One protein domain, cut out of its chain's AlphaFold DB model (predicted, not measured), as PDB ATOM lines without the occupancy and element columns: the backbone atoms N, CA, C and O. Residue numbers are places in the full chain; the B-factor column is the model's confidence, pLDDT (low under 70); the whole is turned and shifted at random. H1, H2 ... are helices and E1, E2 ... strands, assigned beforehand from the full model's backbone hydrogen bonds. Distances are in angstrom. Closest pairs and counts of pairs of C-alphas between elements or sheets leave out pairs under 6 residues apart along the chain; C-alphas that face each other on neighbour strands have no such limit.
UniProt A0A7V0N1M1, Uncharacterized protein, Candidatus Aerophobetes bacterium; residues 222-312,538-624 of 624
ATOM      1  N   HIS A 222      42.945  43.694 124.277       97.38
ATOM      2  CA  HIS A 222      44.392  43.914 124.334       97.38
ATOM      3  C   HIS A 222      44.805  45.164 123.531       97.38
ATOM      4  O   HIS A 222      44.283  45.352 122.439       97.38
ATOM      5  N   PRO A 223      45.729  46.034 123.981       93.94
ATOM      6  CA  PRO A 223      46.048  47.279 123.273       93.94
ATOM      7  C   PRO A 223      46.523  47.049 121.831       93.94
ATOM      8  O   PRO A 223      45.990  47.677 120.917       93.94
ATOM      9  N   ASN A 224      47.423  46.087 121.604       95.69
ATOM     10  CA  ASN A 224      47.884  45.711 120.265       95.69
ATOM     11  C   ASN A 224      46.791  44.960 119.478       95.69
ATOM     12  O   ASN A 224      46.287  43.931 119.934       95.69
ATOM     13  N   LYS A 225      46.455  45.459 118.283       95.19
ATOM     14  CA  LYS A 225      45.375  44.945 117.431       95.19
ATOM     15  C   LYS A 225      45.647  43.546 116.875       95.19
ATOM     16  O   LYS A 225      44.725  42.737 116.892       95.19
ATOM     17  N   LEU A 226      46.869  43.241 116.433       96.19
ATOM     18  CA  LEU A 226      47.242  41.896 115.975       96.19
ATOM     19  C   LEU A 226      46.986  40.855 117.072       96.19
ATOM     20  O   LEU A 226      46.327  39.844 116.823       96.19
ATOM     21  N   ILE A 227      47.398  41.153 118.307       97.62
ATOM     22  CA  ILE A 227      47.165  40.274 119.460       97.62
ATOM     23  C   ILE A 227      45.665  40.054 119.710       97.62
ATOM     24  O   ILE A 227      45.263  38.919 119.960       97.62
ATOM     25  N   ARG A 228      44.802  41.072 119.544       97.62
ATOM     26  CA  ARG A 228      43.337  40.896 119.692       97.62
ATOM     27  C   ARG A 228      42.773  39.821 118.766       97.62
ATOM     28  O   ARG A 228      41.868  39.085 119.162       97.62
ATOM     29  N   TYR A 229      43.266  39.768 117.528       97.19
ATOM     30  CA  TYR A 229      42.849  38.772 116.539       97.19
ATOM     31  C   TYR A 229      43.456  37.401 116.833       97.19
ATOM     32  O   TYR A 229      42.746  36.403 116.742       97.19
ATOM     33  N   ILE A 230      44.719  37.343 117.254       96.75
ATOM     34  CA  ILE A 230      45.360  36.097 117.690       96.75
ATOM     35  C   ILE A 230      44.597  35.472 118.867       96.75
ATOM     36  O   ILE A 230      44.255  34.294 118.826       96.75
ATOM     37  N   GLU A 231      44.245  36.249 119.892       97.38
ATOM     38  CA  GLU A 231      43.500  35.732 121.046       97.38
ATOM     39  C   GLU A 231      42.094  35.245 120.678       97.38
ATOM     40  O   GLU A 231      41.583  34.307 121.292       97.38
ATOM     41  N   ALA A 232      41.475  35.810 119.640       97.00
ATOM     42  CA  ALA A 232      40.199  35.316 119.134       97.00
ATOM     43  C   ALA A 232      40.293  33.920 118.494       97.00
ATOM     44  O   ALA A 232      39.258  33.274 118.344       97.00
ATOM     45  N   LEU A 233      41.489  33.421 118.166       95.56
ATOM     46  CA  LEU A 233      41.706  32.036 117.729       95.56
ATOM     47  C   LEU A 233      41.797  31.039 118.899       95.56
ATOM     48  O   LEU A 233      41.853  29.835 118.655       95.56
ATOM     49  N   ARG A 234      41.735  31.478 120.169       95.25
ATOM     50  CA  ARG A 234      41.535  30.553 121.304       95.25
ATOM     51  C   ARG A 234      40.288  29.696 121.063       95.25
ATOM     52  O   ARG A 234      39.274  30.205 120.599       95.25
ATOM     53  N   GLY A 235      40.346  28.396 121.352       92.25
ATOM     54  CA  GLY A 235      39.262  27.463 121.004       92.25
ATOM     55  C   GLY A 235      39.301  26.951 119.555       92.25
ATOM     56  O   GLY A 235      38.348  26.316 119.093       92.25
ATOM     57  N   VAL A 236      40.385  27.216 118.827       92.25
ATOM     58  CA  VAL A 236      40.790  26.489 117.616       92.25
ATOM     59  C   VAL A 236      41.915  25.528 118.021       92.25
ATOM     60  O   VAL A 236      42.829  25.966 118.725       92.25
ATOM     61  N   PRO A 237      41.847  24.235 117.656       89.25
ATOM     62  CA  PRO A 237      42.872  23.277 118.044       89.25
ATOM     63  C   PRO A 237      44.164  23.550 117.279       89.25
ATOM     64  O   PRO A 237      44.150  24.053 116.149       89.25
ATOM     65  N   TRP A 238      45.275  23.198 117.904       88.25
ATOM     66  CA  TRP A 238      46.558  23.188 117.232       88.25
ATOM     67  C   TRP A 238      46.696  21.925 116.381       88.25
ATOM     68  O   TRP A 238      46.252  20.856 116.801       88.25
ATOM     69  N   VAL A 239      47.254  22.064 115.178       84.19
ATOM     70  CA  VAL A 239      47.450  20.965 114.225       84.19
ATOM     71  C   VAL A 239      48.792  21.161 113.524       84.19
ATOM     72  O   VAL A 239      49.002  22.213 112.919       84.19
ATOM     73  N   TRP A 240      49.673  20.160 113.577       78.75
ATOM     74  CA  TRP A 240      50.957  20.193 112.865       78.75
ATOM     75  C   TRP A 240      50.791  19.842 111.382       78.75
ATOM     76  O   TRP A 240      50.032  18.934 111.034       78.75
ATOM     77  N   GLY A 241      51.541  20.523 110.513       71.00
ATOM     78  CA  GLY A 241      51.606  20.226 109.087       71.00
ATOM     79  C   GLY A 241      50.346  20.673 108.364       71.00
ATOM     80  O   GLY A 241      49.481  19.874 108.007       71.00
ATOM     81  N   VAL A 242      50.196  21.979 108.175       64.38
ATOM     82  CA  VAL A 242      49.013  22.541 107.517       64.38
ATOM     83  C   VAL A 242      48.984  22.258 106.012       64.38
ATOM     84  O   VAL A 242      49.996  22.322 105.317       64.38
ATOM     85  N   THR A 243      47.795  21.979 105.473       62.50
ATOM     86  CA  THR A 243      47.594  21.919 104.018       62.50
ATOM     87  C   THR A 243      46.262  22.545 103.600       62.50
ATOM     88  O   THR A 243      45.361  22.798 104.406       62.50
ATOM     89  N   TYR A 244      46.146  22.839 102.307       56.81
ATOM     90  CA  TYR A 244      44.985  23.493 101.710       56.81
ATOM     91  C   TYR A 244      43.763  22.570 101.710       56.81
ATOM     92  O   TYR A 244      43.867  21.357 101.519       56.81
ATOM     93  N   ARG A 245      42.567  23.149 101.894       53.53
ATOM     94  CA  ARG A 245      41.326  22.360 101.883       53.53
ATOM     95  C   ARG A 245      41.045  21.695 100.539       53.53
ATOM     96  O   ARG A 245      40.484  20.614 100.557       53.53
ATOM     97  N   ASP A 246      41.493  22.276  99.429       48.75
ATOM     98  CA  ASP A 246      41.405  21.699  98.082       48.75
ATOM     99  C   ASP A 246      42.419  22.379  97.143       48.75
ATOM    100  O   ASP A 246      42.778  23.537  97.391       48.75
ATOM    101  N   PRO A 247      42.846  21.724  96.046       45.62
ATOM    102  CA  PRO A 247      43.563  22.382  94.958       45.62
ATOM    103  C   PRO A 247      42.716  23.511  94.321       45.62
ATOM    104  O   PRO A 247      41.488  23.406  94.271       45.62
ATOM    105  N   PRO A 248      43.341  24.583  93.797       51.94
ATOM    106  CA  PRO A 248      44.782  24.810  93.744       51.94
ATOM    107  C   PRO A 248      45.341  25.215  95.112       51.94
ATOM    108  O   PRO A 248      44.708  25.969  95.857       51.94
ATOM    109  N   LYS A 249      46.567  24.752  95.393       54.97
ATOM    110  CA  LYS A 249      47.367  24.969  96.617       54.97
ATOM    111  C   LYS A 249      47.620  26.449  96.977       54.97
ATOM    112  O   LYS A 249      48.428  26.710  97.837       54.97
ATOM    113  N   ASN A 250      46.954  27.413  96.343       57.53
ATOM    114  CA  ASN A 250      47.185  28.851  96.486       57.53
ATOM    115  C   ASN A 250      45.870  29.640  96.615       57.53
ATOM    116  O   ASN A 250      45.783  30.770  96.149       57.53
ATOM    117  N   THR A 251      44.816  29.066  97.208       71.00
ATOM    118  CA  THR A 251      43.622  29.852  97.581       71.00
ATOM    119  C   THR A 251      43.622  30.097  99.091       71.00
ATOM    120  O   THR A 251      43.073  29.277  99.833       71.00
ATOM    121  N   PRO A 252      44.187  31.217  99.588       69.88
ATOM    122  CA  PRO A 252      44.291  31.478 101.022       69.88
ATOM    123  C   PRO A 252      42.963  31.407 101.787       69.88
ATOM    124  O   PRO A 252      42.924  30.912 102.906       69.88
ATOM    125  N   SER A 253      41.839  31.807 101.176       72.94
ATOM    126  CA  SER A 253      40.509  31.713 101.808       72.94
ATOM    127  C   SER A 253      40.021  30.276 102.038       72.94
ATOM    128  O   SER A 253      38.986  30.060 102.668       72.94
ATOM    129  N   ARG A 254      40.724  29.286 101.482       76.94
ATOM    130  CA  ARG A 254      40.475  27.853 101.670       76.94
ATOM    131  C   ARG A 254      41.520  27.205 102.580       76.94
ATOM    132  O   ARG A 254      41.478  25.991 102.751       76.94
ATOM    133  N   HIS A 255      42.434  27.970 103.173       81.31
ATOM    134  CA  HIS A 255      43.396  27.429 104.125       81.31
ATOM    135  C   HIS A 255      42.705  26.956 105.410       81.31
ATOM    136  O   HIS A 255      41.668  27.498 105.810       81.31
ATOM    137  N   GLN A 256      43.265  25.943 106.075       83.25
ATOM    138  CA  GLN A 256      42.648  25.387 107.281       83.25
ATOM    139  C   GLN A 256      42.601  26.380 108.446       83.25
ATOM    140  O   GLN A 256      41.635  26.363 109.213       83.25
ATOM    141  N   ALA A 257      43.584  27.276 108.516       86.56
ATOM    142  CA  ALA A 257      43.667  28.331 109.515       86.56
ATOM    143  C   ALA A 257      42.903  29.608 109.137       86.56
ATOM    144  O   ALA A 257      42.938  30.561 109.912       86.56
ATOM    145  N   ASP A 258      42.219  29.683 107.985       87.94
ATOM    146  CA  ASP A 258      41.513  30.911 107.589       87.94
ATOM    147  C   ASP A 258      40.466  31.316 108.624       87.94
ATOM    148  O   ASP A 258      39.584  30.543 108.993       87.94
ATOM    149  N   PHE A 259      40.560  32.560 109.090       87.75
ATOM    150  CA  PHE A 259      39.757  33.088 110.189       87.75
ATOM    151  C   PHE A 259      38.245  33.042 109.910       87.75
ATOM    152  O   PHE A 259      37.421  32.972 110.829       87.75
ATOM    153  N   SER A 260      37.843  33.053 108.633       82.25
ATOM    154  CA  SER A 260      36.438  32.901 108.244       82.25
ATOM    155  C   SER A 260      35.902  31.495 108.526       82.25
ATOM    156  O   SER A 260      34.694  31.325 108.732       82.25
ATOM    157  N   ASN A 261      36.776  30.494 108.632       83.19
ATOM    158  CA  ASN A 261      36.451  29.165 109.118       83.19
ATOM    159  C   ASN A 261      37.695  28.436 109.640       83.19
ATOM    160  O   ASN A 261      38.208  27.601 108.904       83.19
ATOM    161  N   PRO A 262      38.178  28.708 110.866       87.38
ATOM    162  CA  PRO A 262      39.401  28.097 111.360       87.38
ATOM    163  C   PRO A 262      39.098  26.669 111.834       87.38
ATOM    164  O   PRO A 262      38.279  26.455 112.736       87.38
ATOM    165  N   VAL A 263      39.724  25.698 111.170       86.75
ATOM    166  CA  VAL A 263      39.649  24.263 111.494       86.75
ATOM    167  C   VAL A 263      40.769  23.883 112.452       86.75
ATOM    168  O   VAL A 263      40.484  23.272 113.473       86.75
ATOM    169  N   GLY A 264      41.993  24.316 112.161       87.50
ATOM    170  CA  GLY A 264      43.177  24.120 112.989       87.50
ATOM    171  C   GLY A 264      44.184  25.235 112.724       87.50
ATOM    172  O   GLY A 264      44.091  25.906 111.692       87.50
ATOM    173  N   ILE A 265      45.098  25.454 113.663       88.19
ATOM    174  CA  ILE A 265      46.167  26.454 113.561       88.19
ATOM    175  C   ILE A 265      47.529  25.816 113.824       88.19
ATOM    176  O   ILE A 265      47.670  24.985 114.713       88.19
ATOM    177  N   GLU A 266      48.531  26.267 113.083       86.06
ATOM    178  CA  GLU A 266      49.944  25.997 113.349       86.06
ATOM    179  C   GLU A 266      50.665  27.317 113.684       86.06
ATOM    180  O   GLU A 266      50.049  28.386 113.747       86.06
ATOM    181  N   CYS A 267      51.974  27.255 113.927       85.69
ATOM    182  CA  CYS A 267      52.785  28.374 114.402       85.69
ATOM    183  C   CYS A 267      52.671  29.651 113.544       85.69
ATOM    184  O   CYS A 267      52.173  30.665 114.031       85.69
ATOM    185  N   ALA A 268      53.097  29.626 112.280       86.12
ATOM    186  CA  ALA A 268      53.071  30.810 111.411       86.12
ATOM    187  C   ALA A 268      51.650  31.177 110.945       86.12
ATOM    188  O   ALA A 268      51.304  32.356 110.822       86.12
ATOM    189  N   ASP A 269      50.800  30.166 110.773       87.31
ATOM    190  CA  ASP A 269      49.381  30.286 110.443       87.31
ATOM    191  C   ASP A 269      48.612  31.210 111.381       87.31
ATOM    192  O   ASP A 269      47.725  31.944 110.936       87.31
ATOM    193  N   LEU A 270      48.954  31.181 112.670       91.25
ATOM    194  CA  LEU A 270      48.359  32.030 113.692       91.25
ATOM    195  C   LEU A 270      48.437  33.512 113.303       91.25
ATOM    196  O   LEU A 270      47.436  34.231 113.347       91.25
ATOM    197  N   VAL A 271      49.627  33.950 112.887       93.38
ATOM    198  CA  VAL A 271      49.905  35.343 112.524       93.38
ATOM    199  C   VAL A 271      49.233  35.683 111.202       93.38
ATOM    200  O   VAL A 271      48.510  36.674 111.121       93.38
ATOM    201  N   ILE A 272      49.406  34.846 110.175       92.62
ATOM    202  CA  ILE A 272      48.835  35.118 108.849       92.62
ATOM    203  C   ILE A 272      47.302  35.138 108.897       92.62
ATOM    204  O   ILE A 272      46.679  36.033 108.321       92.62
ATOM    205  N   SER A 273      46.677  34.215 109.632       92.06
ATOM    206  CA  SER A 273      45.223  34.183 109.825       92.06
ATOM    207  C   SER A 273      44.698  35.471 110.460       92.06
ATOM    208  O   SER A 273      43.750  36.077 109.946       92.06
ATOM    209  N   ALA A 274      45.351  35.932 111.530       95.00
ATOM    210  CA  ALA A 274      45.006  37.185 112.186       95.00
ATOM    211  C   ALA A 274      45.156  38.381 111.228       95.00
ATOM    212  O   ALA A 274      44.215  39.158 111.063       95.00
ATOM    213  N   LEU A 275      46.279  38.486 110.513       94.44
ATOM    214  CA  LEU A 275      46.528  39.573 109.561       94.44
ATOM    215  C   LEU A 275      45.510  39.611 108.416       94.44
ATOM    216  O   LEU A 275      45.054  40.688 108.022       94.44
ATOM    217  N   ARG A 276      45.094  38.458 107.888       92.38
ATOM    218  CA  ARG A 276      44.041  38.391 106.862       92.38
ATOM    219  C   ARG A 276      42.706  38.902 107.400       92.38
ATOM    220  O   ARG A 276      42.044  39.701 106.735       92.38
ATOM    221  N   ALA A 277      42.339  38.502 108.617       92.75
ATOM    222  CA  ALA A 277      41.125  38.963 109.292       92.75
ATOM    223  C   ALA A 277      41.135  40.472 109.600       92.75
ATOM    224  O   ALA A 277      40.074  41.090 109.708       92.75
ATOM    225  N   MET A 278      42.324  41.072 109.689       93.25
ATOM    226  CA  MET A 278      42.532  42.517 109.830       93.25
ATOM    227  C   MET A 278      42.416  43.292 108.508       93.25
ATOM    228  O   MET A 278      42.397  44.521 108.533       93.25
ATOM    229  N   GLY A 279      42.301  42.603 107.367       91.38
ATOM    230  CA  GLY A 279      42.079  43.215 106.052       91.38
ATOM    231  C   GLY A 279      43.115  42.852 104.990       91.38
ATOM    232  O   GLY A 279      42.890  43.150 103.818       91.38
ATOM    233  N   ASN A 280      44.202  42.159 105.343       91.19
ATOM    234  CA  ASN A 280      45.253  41.764 104.400       91.19
ATOM    235  C   ASN A 280      44.854  40.502 103.599       91.19
ATOM    236  O   ASN A 280      45.509  39.464 103.661       91.19
ATOM    237  N   LYS A 281      43.732  40.564 102.868       85.00
ATOM    238  CA  LYS A 281      43.043  39.407 102.250       85.00
ATOM    239  C   LYS A 281      43.856  38.628 101.208       85.00
ATOM    240  O   LYS A 281      43.453  37.519 100.856       85.00
ATOM    241  N   ASN A 282      44.971  39.182 100.743       83.75
ATOM    242  CA  ASN A 282      45.822  38.589  99.710       83.75
ATOM    243  C   ASN A 282      47.114  37.972 100.269       83.75
ATOM    244  O   ASN A 282      47.895  37.446  99.490       83.75
ATOM    245  N   LEU A 283      47.349  38.013 101.591       87.50
ATOM    246  CA  LEU A 283      48.518  37.344 102.172       87.50
ATOM    247  C   LEU A 283      48.418  35.835 101.969       87.50
ATOM    248  O   LEU A 283      47.399  35.227 102.324       87.50
ATOM    249  N   ASN A 284      49.485  35.253 101.432       87.50
ATOM    250  CA  ASN A 284      49.626  33.812 101.342       87.50
ATOM    251  C   ASN A 284      49.993  33.251 102.717       87.50
ATOM    252  O   ASN A 284      50.706  33.887 103.495       87.50
ATOM    253  N   TYR A 285      49.475  32.063 103.017       85.38
ATOM    254  CA  TYR A 285      49.937  31.300 104.171       85.38
ATOM    255  C   TYR A 285      51.377  30.860 103.935       85.38
ATOM    256  O   TYR A 285      51.748  30.532 102.808       85.38
ATOM    257  N   THR A 286      52.185  30.900 104.989       86.12
ATOM    258  CA  THR A 286      53.619  30.636 104.907       86.12
ATOM    259  C   THR A 286      54.112  29.932 106.167       86.12
ATOM    260  O   THR A 286      53.424  29.924 107.188       86.12
ATOM    261  N   ALA A 287      55.302  29.341 106.095       86.00
ATOM    262  CA  ALA A 287      55.938  28.642 107.202       86.00
ATOM    263  C   ALA A 287      56.733  29.600 108.105       86.00
ATOM    264  O   ALA A 287      57.167  30.677 107.686       86.00
ATOM    265  N   ALA A 288      56.998  29.174 109.343       89.06
ATOM    266  CA  ALA A 288      57.809  29.943 110.290       89.06
ATOM    267  C   ALA A 288      59.225  30.216 109.752       89.06
ATOM    268  O   ALA A 288      59.752  31.312 109.934       89.06
ATOM    269  N   GLU A 289      59.805  29.261 109.020       90.62
ATOM    270  CA  GLU A 289      61.095  29.425 108.346       90.62
ATOM    271  C   GLU A 289      61.090  30.579 107.329       90.62
ATOM    272  O   GLU A 289      62.026  31.376 107.278       90.62
ATOM    273  N   ASN A 290      60.019  30.742 106.553       91.56
ATOM    274  CA  ASN A 290      59.936  31.826 105.575       91.56
ATOM    275  C   ASN A 290      59.795  33.197 106.250       91.56
ATOM    276  O   ASN A 290      60.403  34.173 105.803       91.56
ATOM    277  N   LEU A 291      59.072  33.271 107.375       93.56
ATOM    278  CA  LEU A 291      59.040  34.477 108.211       93.56
ATOM    279  C   LEU A 291      60.436  34.820 108.758       93.56
ATOM    280  O   LEU A 291      60.774  35.997 108.869       93.56
ATOM    281  N   VAL A 292      61.274  33.820 109.063       93.19
ATOM    282  CA  VAL A 292      62.683  34.030 109.449       93.19
ATOM    283  C   VAL A 292      63.500  34.573 108.274       93.19
ATOM    284  O   VAL A 292      64.255  35.537 108.447       93.19
ATOM    285  N   ARG A 293      63.308  34.011 107.075       93.69
ATOM    286  CA  ARG A 293      63.983  34.416 105.829       93.69
ATOM    287  C   ARG A 293      63.548  35.793 105.301       93.69
ATOM    288  O   ARG A 293      64.200  36.326 104.411       93.69
ATOM    289  N   GLY A 294      62.509  36.408 105.875       93.44
ATOM    290  CA  GLY A 294      62.084  37.777 105.550       93.44
ATOM    291  C   GLY A 294      60.822  37.876 104.692       93.44
ATOM    292  O   GLY A 294      60.501  38.959 104.183       93.44
ATOM    293  N   GLU A 295      60.073  36.783 104.522       93.31
ATOM    294  CA  GLU A 295      58.716  36.873 103.985       93.31
ATOM    295  C   GLU A 295      57.853  37.652 104.985       93.31
ATOM    296  O   GLU A 295      57.817  37.327 106.169       93.31
ATOM    297  N   TYR A 296      57.206  38.731 104.532       94.19
ATOM    298  CA  TYR A 296      56.380  39.637 105.352       94.19
ATOM    299  C   TYR A 296      57.071  40.350 106.526       94.19
ATOM    300  O   TYR A 296      56.447  41.204 107.157       94.19
ATOM    301  N   THR A 297      58.344  40.076 106.799       95.69
ATOM    302  CA  THR A 297      59.047  40.586 107.980       95.69
ATOM    303  C   THR A 297      60.364  41.282 107.636       95.69
ATOM    304  O   THR A 297      60.990  40.999 106.616       95.69
ATOM    305  N   ASN A 298      60.795  42.178 108.520       95.38
ATOM    306  CA  ASN A 298      62.126  42.779 108.567       95.38
ATOM    307  C   ASN A 298      62.765  42.478 109.937       95.38
ATOM    308  O   ASN A 298      62.037  42.161 110.881       95.38
ATOM    309  N   PRO A 299      64.097  42.569 110.093       93.50
ATOM    310  CA  PRO A 299      64.717  42.659 111.419       93.50
ATOM    311  C   PRO A 299      64.067  43.775 112.254       93.50
ATOM    312  O   PRO A 299      63.744  44.826 111.704       93.50
ATOM    313  N   ALA A 300      63.828  43.531 113.546       89.62
ATOM    314  CA  ALA A 300      63.213  44.534 114.427       89.62
ATOM    315  C   ALA A 300      64.255  45.352 115.196       89.62
ATOM    316  O   ALA A 300      64.299  46.564 115.056       89.62
ATOM    317  N   VAL A 301      65.080  44.668 115.995       87.50
ATOM    318  CA  VAL A 301      66.057  45.289 116.913       87.50
ATOM    319  C   VAL A 301      67.487  44.853 116.600       87.50
ATOM    320  O   VAL A 301      68.446  45.584 116.810       87.50
ATOM    321  N   THR A 302      67.652  43.632 116.098       84.19
ATOM    322  CA  THR A 302      68.952  43.078 115.723       84.19
ATOM    323  C   THR A 302      68.790  42.120 114.552       84.19
ATOM    324  O   THR A 302      67.723  41.532 114.349       84.19
ATOM    325  N   THR A 303      69.854  41.971 113.769       85.31
ATOM    326  CA  THR A 303      69.973  40.963 112.711       85.31
ATOM    327  C   THR A 303      70.594  39.663 113.214       85.31
ATOM    328  O   THR A 303      70.504  38.648 112.528       85.31
ATOM    329  N   SER A 304      71.210  39.677 114.399       89.12
ATOM    330  CA  SER A 304      71.880  38.515 114.974       89.12
ATOM    331  C   SER A 304      70.882  37.481 115.476       89.12
ATOM    332  O   SER A 304      69.815  37.813 116.001       89.12
ATOM    333  N   PHE A 305      71.274  36.213 115.393       94.12
ATOM    334  CA  PHE A 305      70.611  35.184 116.175       94.12
ATOM    335  C   PHE A 305      70.976  35.321 117.649       94.12
ATOM    336  O   PHE A 305      72.105  35.662 118.010       94.12
ATOM    337  N   LEU A 306      69.994  35.026 118.487       95.56
ATOM    338  CA  LEU A 306      70.067  35.127 119.928       95.56
ATOM    339  C   LEU A 306      69.803  33.767 120.562       95.56
ATOM    340  O   LEU A 306      69.083  32.929 120.017       95.56
ATOM    341  N   THR A 307      70.356  33.577 121.749       94.56
ATOM    342  CA  THR A 307      70.038  32.465 122.646       94.56
ATOM    343  C   THR A 307      69.719  33.021 124.023       94.56
ATOM    344  O   THR A 307      70.336  33.995 124.459       94.56
ATOM    345  N   TYR A 308      68.739  32.434 124.711       92.12
ATOM    346  CA  TYR A 308      68.484  32.746 126.114       92.12
ATOM    347  C   TYR A 308      69.263  31.768 126.992       92.12
ATOM    348  O   TYR A 308      69.001  30.565 126.987       92.12
ATOM    349  N   SER A 309      70.233  32.288 127.740       89.38
ATOM    350  CA  SER A 309      71.049  31.508 128.665       89.38
ATOM    351  C   SER A 309      70.595  31.765 130.095       89.38
ATOM    352  O   SER A 309      70.681  32.892 130.596       89.38
ATOM    353  N   LYS A 310      70.127  30.711 130.765       87.75
ATOM    354  CA  LYS A 310      69.801  30.755 132.187       87.75
ATOM    355  C   LYS A 310      71.073  30.781 133.020       87.75
ATOM    356  O   LYS A 310      71.979  29.962 132.865       87.75
ATOM    357  N   LEU A 311      71.123  31.719 133.949       84.00
ATOM    358  CA  LEU A 311      72.221  31.870 134.878       84.00
ATOM    359  C   LEU A 311      71.956  31.041 136.127       84.00
ATOM    360  O   LEU A 311      70.930  31.166 136.788       84.00
ATOM    361  N   THR A 312      72.942  30.222 136.484       81.06
ATOM    362  CA  THR A 312      72.985  29.486 137.753       81.06
ATOM    363  C   THR A 312      74.181  29.960 138.585       81.06
ATOM    364  O   THR A 312      75.093  29.188 138.884       81.06
ATOM    365  N   ARG A 538      70.066  35.782 130.555       90.62
ATOM    366  CA  ARG A 538      70.522  36.819 129.628       90.62
ATOM    367  C   ARG A 538      70.452  36.335 128.191       90.62
ATOM    368  O   ARG A 538      70.567  35.137 127.934       90.62
ATOM    369  N   PHE A 539      70.324  37.283 127.273       91.75
ATOM    370  CA  PHE A 539      70.411  37.014 125.845       91.75
ATOM    371  C   PHE A 539      71.849  37.141 125.360       91.75
ATOM    372  O   PHE A 539      72.550  38.092 125.721       91.75
ATOM    373  N   LEU A 540      72.275  36.174 124.555       92.75
ATOM    374  CA  LEU A 540      73.609  36.109 123.970       92.75
ATOM    375  C   LEU A 540      73.509  36.040 122.445       92.75
ATOM    376  O   LEU A 540      72.645  35.329 121.928       92.75
ATOM    377  N   THR A 541      74.397  36.738 121.737       93.12
ATOM    378  CA  THR A 541      74.608  36.545 120.295       93.12
ATOM    379  C   THR A 541      75.277  35.197 120.019       93.12
ATOM    380  O   THR A 541      75.742  34.510 120.929       93.12
ATOM    381  N   GLU A 542      75.403  34.834 118.744       88.88
ATOM    382  CA  GLU A 542      76.168  33.654 118.313       88.88
ATOM    383  C   GLU A 542      77.642  33.693 118.734       88.88
ATOM    384  O   GLU A 542      78.248  32.644 118.933       88.88
ATOM    385  N   LYS A 543      78.212  34.891 118.919       91.69
ATOM    386  CA  LYS A 543      79.583  35.078 119.418       91.69
ATOM    387  C   LYS A 543      79.680  34.989 120.948       91.69
ATOM    388  O   LYS A 543      80.762  35.156 121.500       91.69
ATOM    389  N   GLY A 544      78.563  34.764 121.643       89.38
ATOM    390  CA  GLY A 544      78.490  34.775 123.105       89.38
ATOM    391  C   GLY A 544      78.457  36.179 123.717       89.38
ATOM    392  O   GLY A 544      78.580  36.316 124.935       89.38
ATOM    393  N   GLU A 545      78.279  37.224 122.905       91.44
ATOM    394  CA  GLU A 545      78.200  38.607 123.384       91.44
ATOM    395  C   GLU A 545      76.833  38.868 124.009       91.44
ATOM    396  O   GLU A 545      75.801  38.438 123.494       91.44
ATOM    397  N   LYS A 546      76.803  39.603 125.118       90.19
ATOM    398  CA  LYS A 546      75.552  39.935 125.797       90.19
ATOM    399  C   LYS A 546      74.761  40.978 125.033       90.19
ATOM    400  O   LYS A 546      75.308  42.000 124.633       90.19
ATOM    401  N   VAL A 547      73.451  40.776 124.960       90.75
ATOM    402  CA  VAL A 547      72.528  41.737 124.357       90.75
ATOM    403  C   VAL A 547      71.470  42.136 125.372       90.75
ATOM    404  O   VAL A 547      70.819  41.287 125.982       90.75
ATOM    405  N   LYS A 548      71.282  43.447 125.535       91.00
ATOM    406  CA  LYS A 548      70.174  44.025 126.290       91.00
ATOM    407  C   LYS A 548      69.195  44.644 125.305       91.00
ATOM    408  O   LYS A 548      69.556  45.552 124.564       91.00
ATOM    409  N   ILE A 549      67.969  44.139 125.295       93.50
ATOM    410  CA  ILE A 549      66.945  44.510 124.316       93.50
ATOM    411  C   ILE A 549      65.903  45.333 125.055       93.50
ATOM    412  O   ILE A 549      65.291  44.840 125.996       93.50
ATOM    413  N   LYS A 550      65.738  46.599 124.679       95.31
ATOM    414  CA  LYS A 550      64.718  47.460 125.283       95.31
ATOM    415  C   LYS A 550      63.349  47.125 124.708       95.31
ATOM    416  O   LYS A 550      63.244  46.844 123.516       95.31
ATOM    417  N   ILE A 551      62.320  47.187 125.544       96.62
ATOM    418  CA  ILE A 551      60.922  47.179 125.118       96.62
ATOM    419  C   ILE A 551      60.414  48.616 125.183       96.62
ATOM    420  O   ILE A 551      60.563  49.294 126.200       96.62
ATOM    421  N   GLY A 552      59.824  49.092 124.092       95.00
ATOM    422  CA  GLY A 552      59.449  50.493 123.973       95.00
ATOM    423  C   GLY A 552      58.587  50.784 122.755       95.00
ATOM    424  O   GLY A 552      57.925  49.904 122.210       95.00
ATOM    425  N   SER A 553      58.571  52.053 122.357       92.25
ATOM    426  CA  SER A 553      57.833  52.536 121.181       92.25
ATOM    427  C   SER A 553      58.743  53.133 120.106       92.25
ATOM    428  O   SER A 553      58.277  53.404 118.997       92.25
ATOM    429  N   SER A 554      60.039  53.300 120.396       93.62
ATOM    430  CA  SER A 554      61.022  53.804 119.434       93.62
ATOM    431  C   SER A 554      61.266  52.761 118.341       93.62
ATOM    432  O   SER A 554      61.189  51.570 118.635       93.62
ATOM    433  N   PRO A 555      61.604  53.143 117.097       89.50
ATOM    434  CA  PRO A 555      61.843  52.187 116.012       89.50
ATOM    435  C   PRO A 555      62.862  51.086 116.345       89.50
ATOM    436  O   PRO A 555      62.653  49.945 115.944       89.50
ATOM    437  N   GLU A 556      63.891  51.426 117.124       91.75
ATOM    438  CA  GLU A 556      64.981  50.534 117.551       91.75
ATOM    439  C   GLU A 556      64.625  49.641 118.756       91.75
ATOM    440  O   GLU A 556      65.373  48.727 119.097       91.75
ATOM    441  N   ASP A 557      63.503  49.899 119.434       95.81
ATOM    442  CA  ASP A 557      63.060  49.093 120.574       95.81
ATOM    443  C   ASP A 557      62.240  47.888 120.096       95.81
ATOM    444  O   ASP A 557      61.595  47.930 119.046       95.81
ATOM    445  N   LEU A 558      62.192  46.828 120.902       96.94
ATOM    446  CA  LEU A 558      61.243  45.732 120.735       96.94
ATOM    447  C   LEU A 558      59.830  46.219 121.076       96.94
ATOM    448  O   LEU A 558      59.621  46.869 122.101       96.94
ATOM    449  N   HIS A 559      58.844  45.908 120.237       96.56
ATOM    450  CA  HIS A 559      57.455  46.330 120.437       96.56
ATOM    451  C   HIS A 559      56.576  45.150 120.830       96.56
ATOM    452  O   HIS A 559      56.746  44.029 120.349       96.56
ATOM    453  N   ILE A 560      55.555  45.416 121.645       97.56
ATOM    454  CA  ILE A 560      54.467  44.456 121.851       97.56
ATOM    455  C   ILE A 560      53.841  44.118 120.490       97.56
ATOM    456  O   ILE A 560      53.366  45.009 119.782       97.56
ATOM    457  N   GLY A 561      53.807  42.829 120.149       96.00
ATOM    458  CA  GLY A 561      53.364  42.295 118.861       96.00
ATOM    459  C   GLY A 561      54.476  42.028 117.841       96.00
ATOM    460  O   GLY A 561      54.174  41.456 116.794       96.00
ATOM    461  N   ASP A 562      55.732  42.391 118.122       97.56
ATOM    462  CA  ASP A 562      56.865  41.934 117.312       97.56
ATOM    463  C   ASP A 562      57.034  40.418 117.415       97.56
ATOM    464  O   ASP A 562      56.686  39.792 118.420       97.56
ATOM    465  N   LEU A 563      57.571  39.825 116.350       97.31
ATOM    466  CA  LEU A 563      57.749  38.389 116.223       97.31
ATOM    467  C   LEU A 563      59.076  37.956 116.845       97.31
ATOM    468  O   LEU A 563      60.135  38.523 116.574       97.31
ATOM    469  N   ILE A 564      59.019  36.868 117.600       97.31
ATOM    470  CA  ILE A 564      60.174  36.151 118.125       97.31
ATOM    471  C   ILE A 564      60.140  34.767 117.498       97.31
ATOM    472  O   ILE A 564      59.245  33.967 117.772       97.31
ATOM    473  N   LEU A 565      61.074  34.513 116.587       96.12
ATOM    474  CA  LEU A 565      61.070  33.321 115.751       96.12
ATOM    475  C   LEU A 565      62.216  32.410 116.163       96.12
ATOM    476  O   LEU A 565      63.379  32.774 115.988       96.12
ATOM    477  N   THR A 566      61.909  31.232 116.701       94.81
ATOM    478  CA  THR A 566      62.950  30.229 116.968       94.81
ATOM    479  C   THR A 566      63.401  29.604 115.653       94.81
ATOM    480  O   THR A 566      62.628  29.551 114.699       94.81
ATOM    481  N   VAL A 567      64.649  29.149 115.598       92.25
ATOM    482  CA  VAL A 567      65.258  28.463 114.444       92.25
ATOM    483  C   VAL A 567      65.909  27.134 114.823       92.25
ATOM    484  O   VAL A 567      66.225  26.333 113.954       92.25
ATOM    485  N   SER A 568      66.125  26.894 116.118       86.94
ATOM    486  CA  SER A 568      66.664  25.643 116.654       86.94
ATOM    487  C   SER A 568      66.081  25.391 118.055       86.94
ATOM    488  O   SER A 568      65.908  26.366 118.797       86.94
ATOM    489  N   PRO A 569      65.740  24.137 118.424       81.94
ATOM    490  CA  PRO A 569      65.850  22.919 117.607       81.94
ATOM    491  C   PRO A 569      64.845  22.872 116.447       81.94
ATOM    492  O   PRO A 569      65.068  22.161 115.477       81.94
ATOM    493  N   THR A 570      63.779  23.671 116.513       83.06
ATOM    494  CA  THR A 570      62.759  23.774 115.466       83.06
ATOM    495  C   THR A 570      62.316  25.219 115.262       83.06
ATOM    496  O   THR A 570      62.449  26.071 116.154       83.06
ATOM    497  N   TYR A 571      61.773  25.498 114.076       85.44
ATOM    498  CA  TYR A 571      61.154  26.784 113.792       85.44
ATOM    499  C   TYR A 571      59.831  26.936 114.539       85.44
ATOM    500  O   TYR A 571      58.965  26.066 114.485       85.44
ATOM    501  N   HIS A 572      59.656  28.064 115.220       90.94
ATOM    502  CA  HIS A 572      58.417  28.380 115.920       90.94
ATOM    503  C   HIS A 572      58.151  29.879 115.884       90.94
ATOM    504  O   HIS A 572      59.072  30.687 115.996       90.94
ATOM    505  N   THR A 573      56.882  30.251 115.744       94.25
ATOM    506  CA  THR A 573      56.439  31.645 115.684       94.25
ATOM    507  C   THR A 573      55.822  32.046 117.012       94.25
ATOM    508  O   THR A 573      54.767  31.537 117.392       94.25
ATOM    509  N   LEU A 574      56.474  32.977 117.702       96.44
ATOM    510  CA  LEU A 574      55.968  33.626 118.903       96.44
ATOM    511  C   LEU A 574      55.852  35.131 118.663       96.44
ATOM    512  O   LEU A 574      56.476  35.674 117.751       96.44
ATOM    513  N   LEU A 575      55.065  35.808 119.491       97.31
ATOM    514  CA  LEU A 575      54.966  37.262 119.503       97.31
ATOM    515  C   LEU A 575      55.156  37.763 120.922       97.31
ATOM    516  O   LEU A 575      54.628  37.144 121.847       97.31
ATOM    517  N   LEU A 576      55.840  38.893 121.092       98.06
ATOM    518  CA  LEU A 576      55.882  39.559 122.391       98.06
ATOM    519  C   LEU A 576      54.460  39.986 122.776       98.06
ATOM    520  O   LEU A 576      53.858  40.830 122.113       98.06
ATOM    521  N   TYR A 577      53.918  39.375 123.826       98.12
ATOM    522  CA  TYR A 577      52.555  39.581 124.302       98.12
ATOM    523  C   TYR A 577      52.485  40.697 125.343       98.12
ATOM    524  O   TYR A 577      51.677  41.609 125.196       98.12
ATOM    525  N   ALA A 578      53.351  40.651 126.358       97.38
ATOM    526  CA  ALA A 578      53.400  41.657 127.412       97.38
ATOM    527  C   ALA A 578      54.809  41.793 128.007       97.38
ATOM    528  O   ALA A 578      55.528  40.802 128.138       97.38
ATOM    529  N   ASP A 579      55.150  43.022 128.390       95.06
ATOM    530  CA  ASP A 579      56.313  43.363 129.215       95.06
ATOM    531  C   ASP A 579      55.967  43.137 130.697       95.06
ATOM    532  O   ASP A 579      54.864  43.465 131.151       95.06
ATOM    533  N   ASN A 580      56.910  42.600 131.464       90.69
ATOM    534  CA  ASN A 580      56.817  42.450 132.914       90.69
ATOM    535  C   ASN A 580      56.816  43.802 133.675       90.69
ATOM    536  O   ASN A 580      56.553  43.836 134.884       90.69
ATOM    537  N   GLY A 581      57.077  44.901 132.961       88.69
ATOM    538  CA  GLY A 581      57.005  46.289 133.406       88.69
ATOM    539  C   GLY A 581      58.366  46.950 133.626       88.69
ATOM    540  O   GLY A 581      58.407  48.062 134.162       88.69
ATOM    541  N   ASN A 582      59.470  46.288 133.269       89.06
ATOM    542  CA  ASN A 582      60.819  46.829 133.427       89.06
ATOM    543  C   ASN A 582      61.371  47.488 132.145       89.06
ATOM    544  O   ASN A 582      62.433  48.115 132.207       89.06
ATOM    545  N   GLY A 583      60.658  47.394 131.012       92.94
ATOM    546  CA  GLY A 583      61.064  47.981 129.734       92.94
ATOM    547  C   GLY A 583      62.265  47.289 129.084       92.94
ATOM    548  O   GLY A 583      62.939  47.883 128.239       92.94
ATOM    549  N   ILE A 584      62.589  46.062 129.491       93.00
ATOM    550  CA  ILE A 584      63.709  45.269 128.989       93.00
ATOM    551  C   ILE A 584      63.195  43.866 128.706       93.00
ATOM    552  O   ILE A 584      62.644  43.225 129.588       93.00
ATOM    553  N   PHE A 585      63.455  43.362 127.503       93.81
ATOM    554  CA  PHE A 585      63.127  41.983 127.196       93.81
ATOM    555  C   PHE A 585      63.965  41.048 128.074       93.81
ATOM    556  O   PHE A 585      65.200  41.117 128.045       93.81
ATOM    557  N   ASP A 586      63.307  40.193 128.850       91.44
ATOM    558  CA  ASP A 586      63.884  39.184 129.733       91.44
ATOM    559  C   ASP A 586      62.986  37.935 129.849       91.44
ATOM    560  O   ASP A 586      61.956  37.810 129.196       91.44
ATOM    561  N   GLY A 587      63.404  36.948 130.647       90.00
ATOM    562  CA  GLY A 587      62.708  35.663 130.753       90.00
ATOM    563  C   GLY A 587      61.329  35.699 131.431       90.00
ATOM    564  O   GLY A 587      60.606  34.703 131.351       90.00
ATOM    565  N   GLU A 588      60.961  36.787 132.111       89.94
ATOM    566  CA  GLU A 588      59.684  36.940 132.824       89.94
ATOM    567  C   GLU A 588      58.597  37.618 131.964       89.94
ATOM    568  O   GLU A 588      57.416  37.601 132.346       89.94
ATOM    569  N   ASP A 589      58.966  38.165 130.802       95.25
ATOM    570  CA  ASP A 589      58.021  38.669 129.804       95.25
ATOM    571  C   ASP A 589      57.142  37.562 129.239       95.25
ATOM    572  O   ASP A 589      57.428  36.369 129.364       95.25
ATOM    573  N   GLU A 590      56.038  37.951 128.615       97.94
ATOM    574  CA  GLU A 590      55.054  37.018 128.087       97.94
ATOM    575  C   GLU A 590      55.080  36.997 126.570       97.94
ATOM    576  O   GLU A 590      55.106  38.038 125.917       97.94
ATOM    577  N   LEU A 591      55.026  35.795 126.010       97.88
ATOM    578  CA  LEU A 591      54.969  35.515 124.586       97.88
ATOM    579  C   LEU A 591      53.667  34.785 124.269       97.88
ATOM    580  O   LEU A 591      53.258  33.903 125.020       97.88
ATOM    581  N   ILE A 592      53.037  35.106 123.143       97.38
ATOM    582  CA  ILE A 592      51.861  34.387 122.640       97.38
ATOM    583  C   ILE A 592      52.239  33.567 121.407       97.38
ATOM    584  O   ILE A 592      52.940  34.056 120.519       97.38
ATOM    585  N   CYS A 593      51.795  32.315 121.352       94.94
ATOM    586  CA  CYS A 593      52.071  31.412 120.237       94.94
ATOM    587  C   CYS A 593      50.944  30.389 120.035       94.94
ATOM    588  O   CYS A 593      49.995  30.310 120.821       94.94
ATOM    589  N   ALA A 594      51.044  29.609 118.958       91.12
ATOM    590  CA  ALA A 594      50.221  28.422 118.757       91.12
ATOM    591  C   ALA A 594      50.981  27.216 119.329       91.12
ATOM    592  O   ALA A 594      51.871  26.682 118.671       91.12
ATOM    593  N   GLY A 595      50.670  26.844 120.568       86.62
ATOM    594  CA  GLY A 595      51.205  25.665 121.248       86.62
ATOM    595  C   GLY A 595      50.250  24.477 121.155       86.62
ATOM    596  O   GLY A 595      49.158  24.582 120.608       86.62
ATOM    597  N   HIS A 596      50.636  23.337 121.722       82.38
ATOM    598  CA  HIS A 596      49.854  22.102 121.614       82.38
ATOM    599  C   HIS A 596      48.432  22.193 122.214       82.38
ATOM    600  O   HIS A 596      47.552  21.446 121.804       82.38
ATOM    601  N   ASN A 597      48.157  23.143 123.116       83.31
ATOM    602  CA  ASN A 597      46.810  23.427 123.629       83.31
ATOM    603  C   ASN A 597      46.081  24.541 122.845       83.31
ATOM    604  O   ASN A 597      45.132  25.146 123.353       83.31
ATOM    605  N   GLY A 598      46.503  24.842 121.613       88.31
ATOM    606  CA  GLY A 598      45.960  25.927 120.795       88.31
ATOM    607  C   GLY A 598      46.714  27.241 121.007       88.31
ATOM    608  O   GLY A 598      47.940  27.283 121.000       88.31
ATOM    609  N   VAL A 599      45.990  28.350 121.165       93.69
ATOM    610  CA  VAL A 599      46.613  29.663 121.412       93.69
ATOM    611  C   VAL A 599      46.978  29.801 122.887       93.69
ATOM    612  O   VAL A 599      46.092  29.870 123.741       93.69
ATOM    613  N   GLU A 600      48.270  29.905 123.175       93.62
ATOM    614  CA  GLU A 600      48.825  29.910 124.528       93.62
ATOM    615  C   GLU A 600      49.658  31.163 124.793       93.62
ATOM    616  O   GLU A 600      50.295  31.699 123.887       93.62
ATOM    617  N   VAL A 601      49.689  31.589 126.057       96.44
ATOM    618  CA  VAL A 601      50.637  32.592 126.554       96.44
ATOM    619  C   VAL A 601      51.667  31.875 127.423       96.44
ATOM    620  O   VAL A 601      51.304  31.126 128.330       96.44
ATOM    621  N   ARG A 602      52.949  32.080 127.129       95.62
ATOM    622  CA  ARG A 602      54.095  31.473 127.815       95.62
ATOM    623  C   ARG A 602      55.042  32.560 128.300       95.62
ATOM    624  O   ARG A 602      55.054  33.657 127.758       95.62
ATOM    625  N   LYS A 603      55.865  32.249 129.297       95.00
ATOM    626  CA  LYS A 603      56.970  33.130 129.689       95.00
ATOM    627  C   LYS A 603      58.103  33.048 128.666       95.00
ATOM    628  O   LYS A 603      58.313  32.000 128.056       95.00
ATOM    629  N   ALA A 604      58.832  34.141 128.477       94.69
ATOM    630  CA  ALA A 604      59.927  34.237 127.518       94.69
ATOM    631  C   ALA A 604      61.106  33.313 127.858       94.69
ATOM    632  O   ALA A 604      61.853  32.923 126.965       94.69
ATOM    633  N   ASN A 605      61.220  32.850 129.109       91.12
ATOM    634  CA  ASN A 605      62.132  31.765 129.479       91.12
ATOM    635  C   ASN A 605      61.878  30.443 128.719       91.12
ATOM    636  O   ASN A 605      62.757  29.592 128.699       91.12
ATOM    637  N   TYR A 606      60.748  30.289 128.018       91.81
ATOM    638  CA  TYR A 606      60.523  29.221 127.036       91.81
ATOM    639  C   TYR A 606      61.583  29.186 125.913       91.81
ATOM    640  O   TYR A 606      61.761  28.160 125.256       91.81
ATOM    641  N   LEU A 607      62.280  30.305 125.687       93.44
ATOM    642  CA  LEU A 607      63.390  30.426 124.743       93.44
ATOM    643  C   LEU A 607      64.708  29.829 125.266       93.44
ATOM    644  O   LEU A 607      65.697  29.848 124.537       93.44
ATOM    645  N   GLU A 608      64.752  29.330 126.507       91.12
ATOM    646  CA  GLU A 608      65.910  28.604 127.042       91.12
ATOM    647  C   GLU A 608      66.308  27.466 126.093       91.12
ATOM    648  O   GLU A 608      65.448  26.761 125.566       91.12
ATOM    649  N   GLU A 609      67.613  27.352 125.818       85.56
ATOM    650  CA  GLU A 609      68.207  26.380 124.876       85.56
ATOM    651  C   GLU A 609      67.772  26.532 123.406       85.56
ATOM    652  O   GLU A 609      68.170  25.742 122.550       85.56
ATOM    653  N   ARG A 610      67.001  27.574 123.071       91.88
ATOM    654  CA  ARG A 610      66.563  27.847 121.700       91.88
ATOM    655  C   ARG A 610      67.380  28.963 121.078       91.88
ATOM    656  O   ARG A 610      67.621  30.008 121.683       91.88
ATOM    657  N   LYS A 611      67.732  28.769 119.809       95.12
ATOM    658  CA  LYS A 611      68.234  29.842 118.948       95.12
ATOM    659  C   LYS A 611      67.042  30.557 118.333       95.12
ATOM    660  O   LYS A 611      66.141  29.891 117.819       95.12
ATOM    661  N   PHE A 612      67.016  31.882 118.364       96.06
ATOM    662  CA  PHE A 612      65.906  32.671 117.832       96.06
ATOM    663  C   PHE A 612      66.366  33.994 117.213       96.06
ATOM    664  O   PHE A 612      67.505  34.414 117.381       96.06
ATOM    665  N   ILE A 613      65.473  34.647 116.476       96.50
ATOM    666  CA  ILE A 613      65.666  35.980 115.899       96.50
ATOM    667  C   ILE A 613      64.426  36.836 116.149       96.50
ATOM    668  O   ILE A 613      63.311  36.319 116.252       96.50
ATOM    669  N   ILE A 614      64.619  38.150 116.231       97.06
ATOM    670  CA  ILE A 614      63.534  39.111 116.422       97.06
ATOM    671  C   ILE A 614      63.212  39.788 115.093       97.06
ATOM    672  O   ILE A 614      64.084  40.349 114.423       97.06
ATOM    673  N   LYS A 615      61.938  39.748 114.718       96.81
ATOM    674  CA  LYS A 615      61.428  40.288 113.463       96.81
ATOM    675  C   LYS A 615      60.220  41.185 113.705       96.81
ATOM    676  O   LYS A 615      59.441  40.971 114.625       96.81
ATOM    677  N   ARG A 616      60.021  42.153 112.818       95.88
ATOM    678  CA  ARG A 616      58.853  43.034 112.775       95.88
ATOM    679  C   ARG A 616      58.146  42.879 111.440       95.88
ATOM    680  O   ARG A 616      58.788  42.669 110.414       95.88
ATOM    681  N   LEU A 617      56.821  42.984 111.438       95.38
ATOM    682  CA  LEU A 617      56.037  42.957 110.202       95.38
ATOM    683  C   LEU A 617      56.360  44.172 109.316       95.38
ATOM    684  O   LEU A 617      56.494  45.297 109.805       95.38
ATOM    685  N   LYS A 618      56.464  43.949 108.000       94.75
ATOM    686  CA  LYS A 618      56.769  45.001 107.015       94.75
ATOM    687  C   LYS A 618      55.705  46.116 107.038       94.75
ATOM    688  O   LYS A 618      54.524  45.814 107.216       94.75
ATOM    689  N   PRO A 619      56.073  47.389 106.779       85.56
ATOM    690  CA  PRO A 619      55.142  48.527 106.827       85.56
ATOM    691  C   PRO A 619      53.893  48.404 105.938       85.56
ATOM    692  O   PRO A 619      52.853  48.956 106.276       85.56
ATOM    693  N   GLY A 620      53.968  47.660 104.826       82.19
ATOM    694  CA  GLY A 620      52.835  47.427 103.916       82.19
ATOM    695  C   GLY A 620      51.772  46.448 104.434       82.19
ATOM    696  O   GLY A 620      50.784  46.202 103.748       82.19
ATOM    697  N   ILE A 621      51.962  45.872 105.622       88.12
ATOM    698  CA  ILE A 621      51.011  44.955 106.253       88.12
ATOM    699  C   ILE A 621      50.172  45.737 107.262       88.12
ATOM    700  O   ILE A 621      50.695  46.399 108.153       88.12
ATOM    701  N   ASN A 622      48.849  45.631 107.174       84.38
ATOM    702  CA  ASN A 622      47.950  46.246 108.147       84.38
ATOM    703  C   ASN A 622      47.948  45.433 109.451       84.38
ATOM    704  O   ASN A 622      47.220  44.444 109.555       84.38
ATOM    705  N   TYR A 623      48.772  45.841 110.423       79.44
ATOM    706  CA  TYR A 623      48.860  45.210 111.749       79.44
ATOM    707  C   TYR A 623      48.658  46.171 112.939       79.44
ATOM    708  O   TYR A 623      48.508  45.704 114.070       79.44
ATOM    709  N   LYS A 624      48.631  47.488 112.691       69.00
ATOM    710  CA  LYS A 624      48.411  48.526 113.712       69.00
ATOM    711  C   LYS A 624      46.926  48.743 114.019       69.00
ATOM    712  O   LYS A 624      46.074  48.709 113.089       69.00
TER     713      LYS A 624
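This is residues 222 to 312 and 538 to 624 of the 624 residues of an uncharacterized protein of Candidatus Aerophobetes bacterium (UniProt A0A7V0N1M1). One strongly twisted antiparallel sheet of eight strands runs through the body, with H1 and H2 packed on its E5, E6 and E7 part and H3 packed on E4, E5 and E8. The long stretch of residues 233 to 266, with no named element, lies toward one end of the long axis, and the pair E2 and E3 lies toward the other. The printed part has 178 residues, with four named helices and eight named strands; along the chain H1, H2 and H3 come first, then the strands from E1 to E7, then H4 and last E8, and the sheet is branched, with E8 the neighbour of E1, of E2 and of E4. The class is mixed, helices and strands, though under half of the residues are in named elements. The whole is compact, with a radius of gyration of the C-alphas of 15.7 A, and elongated in outline, with spans of 50 by 31 by 28 A.

Find C-alpha 225 at (45.375, 44.945, 117.431), where H1 begins; it takes residues 225 to 232 and measures 11.1 A from first to last C-alpha. Go on to residues 267 to 277 for H2, the longest helix, 16.6 A, and to residues 288 to 293 for H3. E1 is residues 297 to 299 and E2 is residues 306 to 310, 13.0 A. After the cut, find C-alpha 538 at (70.522, 36.819, 129.628), the first of E3, residues 538 to 541. E4 follows at residues 563 to 568, 15.6 A, E5 at residues 572 to 578, 18.3 A, E6 at residues 590 to 595, 13.8 A, and E7 at residues 598 to 603, 15.9 A. H4, residues 604 to 607, leads to E8, residues 611 to 617, which runs 19.9 A and ends at C-alpha 617, (56.037, 42.957, 110.202).

Start at E8: E1 and E2 lie on one side of it and E4 on the other side. The pairing is staggered: look for N 298 and O 616 at 2.8 A for E1, N 306 and O 612 at 2.8 A for E2, and N 565 and O 613 at 2.9 A for E4. E3 is an edge strand beside E2, with N 307 and O 540 at 2.9 A. E4, E5, E6 and E7 form a meander, each strand the antiparallel neighbour of the one before, and each step is a hairpin; check N 564 and O 574 at 2.8 A, N 575 and O 592 at 2.9 A, and N 591 and O 602 at 2.8 A. H2 is on the sheet, over E5 and E6, and stands up from it; its closest C-alphas to E5 are those of Cys 267 and Thr 573, 5.1 A. H1 is on the sheet at a height of 9.8 A, over E6, and runs slantwise to the strands, at 46 degrees to E6 on the local plane; 2 of its C-alphas fall on E5 and 2 on E7, only just too few for it to be over these as well. H1 and H2 touch, closest at the C-alphas of Tyr 229 and Ala 274, 5.1 A. H2 and H3 only just touch, with 3 pairs of C-alphas within 8 A, closest at Ala 268 and Ala 288, 4.9 A, and are about perpendicular at 83 degrees. H3 and H4 are on the same face of the sheet but apart; H4 lies over none of the strands. In H1 and H3 every O i to N i+4 pair is within hydrogen-bond range, in H2 6 of 7 are, and H4 is too short for such a pair.

The two C-alphas farthest apart are those of Pro 248 and Thr 312, 52.5 A. Residues 313 to 537 are not printed, and C-alphas 312 and 538 stand 11.2 A apart across this cut. The links H1 to H2, E3 to E4 and E5 to E6 are long. The mean pLDDT of the printed part is 88.9; look for values under 70 at residues 242 to 250, 252 and 624, the last of these the chain's last residue.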